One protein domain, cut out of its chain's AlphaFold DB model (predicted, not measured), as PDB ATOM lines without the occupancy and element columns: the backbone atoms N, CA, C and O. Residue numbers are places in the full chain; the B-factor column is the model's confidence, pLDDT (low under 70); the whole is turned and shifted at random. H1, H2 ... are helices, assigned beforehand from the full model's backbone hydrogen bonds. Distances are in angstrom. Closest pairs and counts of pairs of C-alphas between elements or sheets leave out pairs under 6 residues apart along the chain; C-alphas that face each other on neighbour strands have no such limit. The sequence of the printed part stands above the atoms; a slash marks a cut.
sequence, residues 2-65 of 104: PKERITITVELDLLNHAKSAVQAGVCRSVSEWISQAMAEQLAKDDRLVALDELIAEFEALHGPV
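What this domain is: This is residues 2 to 65 of the 104 residues of an uncharacterized protein of Acidimicrobiia bacterium (UniProt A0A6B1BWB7). One long, straight helix, H2, sticks out like an arm from the short helix H1, which crosses its beginning in a lopsided T. Residues 37 to 54 and 57 to 63 stand free, and H2 makes the longest axis. The printed part has 64 residues with two named helices, H1 then H2, and no named strand; the class is all helix. It is extended, with a radius of gyration of the C-alphas of 18.3 A and spans of 53 by 25 by 21 A.

How they stand to each other: H2, residues 30 to 62, touches H1, residues 12 to 23, with residues 30 to 34 alone. The closest C-alphas, of Ala 18 and Val 30, are 5.7 A apart. Their lines stand about perpendicular, but only just, at 72 degrees. In H1 and H2 every O i to N i+4 pair is within hydrogen-bond range.

Where its parts are: H2 is 47.8 A long, from C-alpha 30 at (358.854, 229.908, 297.421) to C-alpha 62 at (398.101, 245.332, 274.985). H1 is 16.5 A long and begins at C-alpha 12, (365.602, 220.364, 302.908).

The domain as a whole: The two C-alphas farthest apart, of Gln 23 and His 62, are 53.1 A apart. The link from H1 to H2 is short. The printed part has no cut, and no printed residue has pLDDT under 70.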
ATOM      1  N   PRO A   2     355.908 234.745 280.404       85.19
ATOM      2  CA  PRO A   2     355.335 233.427 280.653       85.19
ATOM      3  C   PRO A   2     356.091 232.747 281.801       85.19
ATOM      4  O   PRO A   2     357.301 232.904 281.929       85.19
ATOM      5  N   LYS A   3     355.359 232.038 282.662       86.50
ATOM      6  CA  LYS A   3     355.932 231.213 283.729       86.50
ATOM      7  C   LYS A   3     355.697 229.758 283.373       86.50
ATOM      8  O   LYS A   3     354.572 229.396 283.033       86.50
ATOM      9  N   GLU A   4     356.732 228.942 283.493       93.12
ATOM     10  CA  GLU A   4     356.645 227.501 283.291       93.12
ATOM     11  C   GLU A   4     356.775 226.776 284.632       93.12
ATOM     12  O   GLU A   4     357.532 227.192 285.511       93.12
ATOM     13  N   ARG A   5     355.981 225.717 284.825       93.38
ATOM     14  CA  ARG A   5     356.013 224.931 286.059       93.38
ATOM     15  C   ARG A   5     357.058 223.836 285.930       93.38
ATOM     16  O   ARG A   5     356.877 222.907 285.150       93.38
ATOM     17  N   ILE A   6     358.068 223.897 286.786       92.38
ATOM     18  CA  ILE A   6     359.090 222.862 286.918       92.38
ATOM     19  C   ILE A   6     358.925 222.109 288.242       92.38
ATOM     20  O   ILE A   6     358.493 222.688 289.243       92.38
ATOM     21  N   THR A   7     359.273 220.824 288.249       95.25
ATOM     22  CA  THR A   7     359.417 220.021 289.471       95.25
ATOM     23  C   THR A   7     360.902 219.793 289.697       95.25
ATOM     24  O   THR A   7     361.580 219.279 288.811       95.25
ATOM     25  N   ILE A   8     361.398 220.170 290.871       93.31
ATOM     26  CA  ILE A   8     362.806 220.030 291.242       93.31
ATOM     27  C   ILE A   8     362.920 219.375 292.614       93.31
ATOM     28  O   ILE A   8     362.056 219.562 293.473       93.31
ATOM     29  N   THR A   9     364.003 218.636 292.822       96.88
ATOM     30  CA  THR A   9     364.419 218.180 294.149       96.88
ATOM     31  C   THR A   9     365.428 219.182 294.686       96.88
ATOM     32  O   THR A   9     366.364 219.550 293.983       96.88
ATOM     33  N   VAL A  10     365.225 219.639 295.918       94.94
ATOM     34  CA  VAL A  10     366.107 220.593 296.596       94.94
ATOM     35  C   VAL A  10     366.443 220.084 297.984       94.94
ATOM     36  O   VAL A  10     365.671 219.326 298.576       94.94
ATOM     37  N   GLU A  11     367.570 220.546 298.512       97.56
ATOM     38  CA  GLU A  11     367.952 220.285 299.894       97.56
ATOM     39  C   GLU A  11     366.890 220.808 300.867       97.56
ATOM     40  O   GLU A  11     366.316 221.892 300.685       97.56
ATOM     41  N   LEU A  12     366.635 220.037 301.925       97.56
ATOM     42  CA  LEU A  12     365.602 220.364 302.908       97.56
ATOM     43  C   LEU A  12     365.875 221.711 303.588       97.56
ATOM     44  O   LEU A  12     364.955 222.510 303.770       97.56
ATOM     45  N   ASP A  13     367.137 221.989 303.906       97.75
ATOM     46  CA  ASP A  13     367.549 223.234 304.554       97.75
ATOM     47  C   ASP A  13     367.307 224.453 303.660       97.75
ATOM     48  O   ASP A  13     366.824 225.485 304.132       97.75
ATOM     49  N   LEU A  14     367.540 224.313 302.352       96.31
ATOM     50  CA  LEU A  14     367.263 225.365 301.377       96.31
ATOM     51  C   LEU A  14     365.761 225.666 301.308       96.31
ATOM     52  O   LEU A  14     365.347 226.826 301.337       96.31
ATOM     53  N   LEU A  15     364.927 224.620 301.281       96.94
ATOM     54  CA  LEU A  15     363.474 224.776 301.304       96.94
ATOM     55  C   LEU A  15     362.990 225.433 302.607       96.94
ATOM     56  O   LEU A  15     362.084 226.268 302.573       96.94
ATOM     57  N   ASN A  16     363.580 225.078 303.748       97.88
ATOM     58  CA  ASN A  16     363.250 225.679 305.041       97.88
ATOM     59  C   ASN A  16     363.633 227.163 305.092       97.88
ATOM     60  O   ASN A  16     362.854 227.980 305.594       97.88
ATOM     61  N   HIS A  17     364.774 227.536 304.509       97.31
ATOM     62  CA  HIS A  17     365.173 228.934 304.367       97.31
ATOM     63  C   HIS A  17     364.170 229.707 303.501       97.31
ATOM     64  O   HIS A  17     363.659 230.743 303.926       97.31
ATOM     65  N   ALA A  18     363.809 229.174 302.330       96.56
ATOM     66  CA  ALA A  18     362.834 229.805 301.441       96.56
ATOM     67  C   ALA A  18     361.467 229.989 302.125       96.56
ATOM     68  O   ALA A  18     360.855 231.051 302.032       96.56
ATOM     69  N   LYS A  19     360.996 228.984 302.877       97.62
ATOM     70  CA  LYS A  19     359.762 229.089 303.675       97.62
ATOM     71  C   LYS A  19     359.856 230.175 304.748       97.62
ATOM     72  O   LYS A  19     358.897 230.921 304.929       97.62
ATOM     73  N   SER A  20     360.997 230.283 305.425       97.88
ATOM     74  CA  SER A  20     361.233 231.312 306.444       97.88
ATOM     75  C   SER A  20     361.220 232.715 305.833       97.88
ATOM     76  O   SER A  20     360.603 233.619 306.390       97.88
ATOM     77  N   ALA A  21     361.809 232.891 304.646       97.19
ATOM     78  CA  ALA A  21     361.772 234.154 303.908       97.19
ATOM     79  C   ALA A  21     360.340 234.567 303.519       97.19
ATOM     80  O   ALA A  21     359.992 235.746 303.598       97.19
ATOM     81  N   VAL A  22     359.488 233.603 303.154       98.12
ATOM     82  CA  VAL A  22     358.060 233.858 302.894       98.12
ATOM     83  C   VAL A  22     357.330 234.265 304.173       98.12
ATOM     84  O   VAL A  22     356.587 235.243 304.171       98.12
ATOM     85  N   GLN A  23     357.555 233.555 305.282       97.81
ATOM     86  CA  GLN A  23     356.945 233.883 306.578       97.81
ATOM     87  C   GLN A  23     357.368 235.265 307.092       97.81
ATOM     88  O   GLN A  23     356.553 235.981 307.668       97.81
ATOM     89  N   ALA A  24     358.617 235.657 306.840       97.50
ATOM     90  CA  ALA A  24     359.146 236.978 307.164       97.50
ATOM     91  C   ALA A  24     358.652 238.091 306.216       97.50
ATOM     92  O   ALA A  24     358.982 239.254 306.422       97.50
ATOM     93  N   GLY A  25     357.882 237.759 305.172       97.06
ATOM     94  CA  GLY A  25     357.353 238.728 304.211       97.06
ATOM     95  C   GLY A  25     358.381 239.269 303.212       97.06
ATOM     96  O   GLY A  25     358.083 240.226 302.504       97.06
ATOM     97  N   VAL A  26     359.570 238.661 303.118       96.19
ATOM     98  CA  VAL A  26     360.614 239.050 302.149       96.19
ATOM     99  C   VAL A  26     360.158 238.768 300.713       96.19
ATOM    100  O   VAL A  26     360.474 239.506 299.785       96.19
ATOM    101  N   CYS A  27     359.379 237.703 300.527       96.31
ATOM    102  CA  CYS A  27     358.799 237.299 299.250       96.31
ATOM    103  C   CYS A  27     357.414 236.671 299.474       96.31
ATOM    104  O   CYS A  27     357.090 236.221 300.571       96.31
ATOM    105  N   ARG A  28     356.569 236.622 298.439       96.38
ATOM    106  CA  ARG A  28     355.172 236.156 298.546       96.38
ATOM    107  C   ARG A  28     355.039 234.638 298.453       96.38
ATOM    108  O   ARG A  28     353.998 234.091 298.803       96.38
ATOM    109  N   SER A  29     356.045 233.949 297.915       96.62
ATOM    110  CA  SER A  29     356.041 232.490 297.758       96.62
ATOM    111  C   SER A  29     357.445 231.934 297.539       96.62
ATOM    112  O   SER A  29     358.346 232.651 297.109       96.62
ATOM    113  N   VAL A  30     357.603 230.620 297.728       95.19
ATOM    114  CA  VAL A  30     358.854 229.908 297.421       95.19
ATOM    115  C   VAL A  30     359.222 230.035 295.938       95.19
ATOM    116  O   VAL A  30     360.387 230.215 295.609       95.19
ATOM    117  N   SER A  31     358.243 230.006 295.027       94.69
ATOM    118  CA  SER A  31     358.508 230.198 293.594       94.69
ATOM    119  C   SER A  31     359.047 231.593 293.282       94.69
ATOM    120  O   SER A  31     359.898 231.728 292.407       94.69
ATOM    121  N   GLU A  32     358.570 232.626 293.981       95.31
ATOM    122  CA  GLU A  32     359.119 233.980 293.854       95.31
ATOM    123  C   GLU A  32     360.541 234.057 294.410       95.31
ATOM    124  O   GLU A  32     361.404 234.601 293.732       95.31
ATOM    125  N   TRP A  33     360.794 233.448 295.571       95.88
ATOM    126  CA  TRP A  33     362.132 233.364 296.161       95.88
ATOM    127  C   TRP A  33     363.143 232.707 295.208       95.88
ATOM    128  O   TRP A  33     364.203 233.263 294.938       95.88
ATOM    129  N   ILE A  34     362.777 231.562 294.617       95.00
ATOM    130  CA  ILE A  34     363.615 230.860 293.633       95.00
ATOM    131  C   ILE A  34     363.807 231.715 292.379       95.00
ATOM    132  O   ILE A  34     364.917 231.820 291.871       95.00
ATOM    133  N   SER A  35     362.741 232.350 291.883       93.88
ATOM    134  CA  SER A  35     362.824 233.195 290.685       93.88
ATOM    135  C   SER A  35     363.760 234.390 290.893       93.88
ATOM    136  O   SER A  35     364.500 234.736 289.978       93.88
ATOM    137  N   GLN A  36     363.747 235.005 292.081       95.00
ATOM    138  CA  GLN A  36     364.671 236.083 292.444       95.00
ATOM    139  C   GLN A  36     366.116 235.582 292.472       95.00
ATOM    140  O   GLN A  36     366.956 236.147 291.781       95.00
ATOM    141  N   ALA A  37     366.383 234.468 293.161       94.81
ATOM    142  CA  ALA A  37     367.721 233.877 293.214       94.81
ATOM    143  C   ALA A  37     368.258 233.502 291.817       94.81
ATOM    144  O   ALA A  37     369.418 233.754 291.505       94.81
ATOM    145  N   MET A  38     367.410 232.940 290.948       95.12
ATOM    146  CA  MET A  38     367.786 232.624 289.565       95.12
ATOM    147  C   MET A  38     368.069 233.881 288.740       95.12
ATOM    148  O   MET A  38     369.009 233.884 287.950       95.12
ATOM    149  N   ALA A  39     367.283 234.945 288.914       95.62
ATOM    150  CA  ALA A  39     367.510 236.209 288.219       95.62
ATOM    151  C   ALA A  39     368.810 236.889 288.676       95.62
ATOM    152  O   ALA A  39     369.551 237.410 287.847       95.62
ATOM    153  N   GLU A  40     369.111 236.856 289.975       96.62
ATOM    154  CA  GLU A  40     370.370 237.362 290.530       96.62
ATOM    155  C   GLU A  40     371.575 236.575 290.007       96.62
ATOM    156  O   GLU A  40     372.576 237.171 289.608       96.62
ATOM    157  N   GLN A  41     371.464 235.245 289.960       97.31
ATOM    158  CA  GLN A  41     372.512 234.387 289.419       97.31
ATOM    159  C   GLN A  41     372.725 234.643 287.920       97.31
ATOM    160  O   GLN A  41     373.866 234.817 287.507       97.31
ATOM    161  N   LEU A  42     371.652 234.767 287.133       97.88
ATOM    162  CA  LEU A  42     371.740 235.109 285.710       97.88
ATOM    163  C   LEU A  42     372.431 236.460 285.496       97.88
ATOM    164  O   LEU A  42     373.373 236.552 284.722       97.88
ATOM    165  N   ALA A  43     372.022 237.497 286.231       97.25
ATOM    166  CA  ALA A  43     372.634 238.818 286.118       97.25
ATOM    167  C   ALA A  43     374.126 238.810 286.495       97.25
ATOM    168  O   ALA A  43     374.925 239.559 285.926       97.25
ATOM    169  N   LYS A  44     374.515 237.977 287.468       97.56
ATOM    170  CA  LYS A  44     375.918 237.770 287.832       97.56
ATOM    171  C   LYS A  44     376.685 237.075 286.707       97.56
ATOM    172  O   LYS A  44     377.785 237.521 286.392       97.56
ATOM    173  N   ASP A  45     376.118 236.031 286.116       98.00
ATOM    174  CA  ASP A  45     376.753 235.279 285.033       98.00
ATOM    175  C   ASP A  45     376.920 236.150 283.780       98.00
ATOM    176  O   ASP A  45     378.025 236.234 283.248       98.00
ATOM    177  N   ASP A  46     375.893 236.912 283.398       97.56
ATOM    178  CA  ASP A  46     375.959 237.879 282.293       97.56
ATOM    179  C   ASP A  46     377.075 238.912 282.515       97.56
ATOM    180  O   ASP A  46     377.831 239.257 281.605       97.56
ATOM    181  N   ARG A  47     377.224 239.395 283.755       97.56
ATOM    182  CA  ARG A  47     378.284 240.343 284.107       97.56
ATOM    183  C   ARG A  47     379.677 239.716 284.050       97.56
ATOM    184  O   ARG A  47     380.624 240.421 283.712       97.56
ATOM    185  N   LEU A  48     379.814 238.440 284.410       97.81
ATOM    186  CA  LEU A  48     381.086 237.726 284.315       97.81
ATOM    187  C   LEU A  48     381.493 237.512 282.857       97.81
ATOM    188  O   LEU A  48     382.648 237.756 282.533       97.81
ATOM    189  N   VAL A  49     380.549 237.152 281.984       97.69
ATOM    190  CA  VAL A  49     380.793 237.047 280.537       97.69
ATOM    191  C   VAL A  49     381.236 238.392 279.963       97.69
ATOM    192  O   VAL A  49     382.269 238.465 279.309       97.69
ATOM    193  N   ALA A  50     380.526 239.477 280.279       97.44
ATOM    194  CA  ALA A  50     380.903 240.810 279.808       97.44
ATOM    195  C   ALA A  50     382.288 241.258 280.319       97.44
ATOM    196  O   ALA A  50     383.006 241.980 279.630       97.44
ATOM    197  N   LEU A  51     382.669 240.853 281.536       97.69
ATOM    198  CA  LEU A  51     384.000 241.136 282.074       97.69
ATOM    199  C   LEU A  51     385.085 240.340 281.341       97.69
ATOM    200  O   LEU A  51     386.143 240.896 281.063       97.69
ATOM    201  N   ASP A  52     384.819 239.074 281.026       97.19
ATOM    202  CA  ASP A  52     385.731 238.210 280.272       97.19
ATOM    203  C   ASP A  52     385.975 238.763 278.860       97.19
ATOM    204  O   ASP A  52     387.119 238.911 278.438       97.19
ATOM    205  N   GLU A  53     384.910 239.196 278.176       97.69
ATOM    206  CA  GLU A  53     385.001 239.859 276.868       97.69
ATOM    207  C   GLU A  53     385.856 241.133 276.923       97.69
ATOM    208  O   GLU A  53     386.709 241.350 276.063       97.69
ATOM    209  N   LEU A  54     385.671 241.958 277.957       97.38
ATOM    210  CA  LEU A  54     386.434 243.194 278.137       97.38
ATOM    211  C   LEU A  54     387.918 242.925 278.424       97.38
ATOM    212  O   LEU A  54     388.783 243.647 277.922       97.38
ATOM    213  N   ILE A  55     388.223 241.901 279.224       96.00
ATOM    214  CA  ILE A  55     389.605 241.475 279.480       96.00
ATOM    215  C   ILE A  55     390.233 240.976 278.178       96.00
ATOM    216  O   ILE A  55     391.318 241.431 277.824       96.00
ATOM    217  N   ALA A  56     389.534 240.126 277.425       96.94
ATOM    218  CA  ALA A  56     390.024 239.606 276.155       96.94
ATOM    219  C   ALA A  56     390.296 240.722 275.128       96.94
ATOM    220  O   ALA A  56     391.320 240.692 274.444       96.94
ATOM    221  N   GLU A  57     389.425 241.734 275.034       97.75
ATOM    222  CA  GLU A  57     389.646 242.907 274.175       97.75
ATOM    223  C   GLU A  57     390.886 243.701 274.610       97.75
ATOM    224  O   GLU A  57     391.722 244.071 273.779       97.75
ATOM    225  N   PHE A  58     391.042 243.933 275.916       96.12
ATOM    226  CA  PHE A  58     392.207 244.624 276.458       96.12
ATOM    227  C   PHE A  58     393.508 243.869 276.161       96.12
ATOM    228  O   PHE A  58     394.478 244.485 275.710       96.12
ATOM    229  N   GLU A  59     393.522 242.552 276.371       96.69
ATOM    230  CA  GLU A  59     394.696 241.707 276.149       96.69
ATOM    231  C   GLU A  59     395.048 241.565 274.667       96.69
ATOM    232  O   GLU A  59     396.225 241.530 274.308       96.69
ATOM    233  N   ALA A  60     394.054 241.559 273.777       97.50
ATOM    234  CA  ALA A  60     394.294 241.586 272.337       97.50
ATOM    235  C   ALA A  60     395.019 242.870 271.890       97.50
ATOM    236  O   ALA A  60     395.805 242.838 270.942       97.50
ATOM    237  N   LEU A  61     394.768 243.994 272.569       97.25
ATOM    238  CA  LEU A  61     395.371 245.294 272.266       97.25
ATOM    239  C   LEU A  61     396.743 245.497 272.927       97.25
ATOM    240  O   LEU A  61     397.615 246.125 272.325       97.25
ATOM    241  N   HIS A  62     396.937 244.997 274.150       95.25
ATOM    242  CA  HIS A  62     398.101 245.332 274.985       95.25
ATOM    243  C   HIS A  62     398.997 244.135 275.333       95.25
ATOM    244  O   HIS A  62     400.080 244.332 275.881       95.25
ATOM    245  N   GLY A  63     398.589 242.918 274.975       95.31
ATOM    246  CA  GLY A  63     399.196 241.677 275.448       95.31
ATOM    247  C   GLY A  63     398.515 241.140 276.717       95.31
ATOM    248  O   GLY A  63     397.746 241.859 277.354       95.31
ATOM    249  N   PRO A  64     398.773 239.869 277.075       95.88
ATOM    250  CA  PRO A  64     398.146 239.222 278.226       95.88
ATOM    251  C   PRO A  64     398.511 239.929 279.534       95.88
ATOM    252  O   PRO A  64     399.659 240.339 279.712       95.88
ATOM    253  N   VAL A  65     397.560 240.019 280.464       94.31
ATOM    254  CA  VAL A  65     397.811 240.540 281.810       94.31
ATOM    255  C   VAL A  65     398.476 239.449 282.643       94.31
ATOM    256  O   VAL A  65     397.906 238.382 282.874       94.31
TER     257      VAL A  65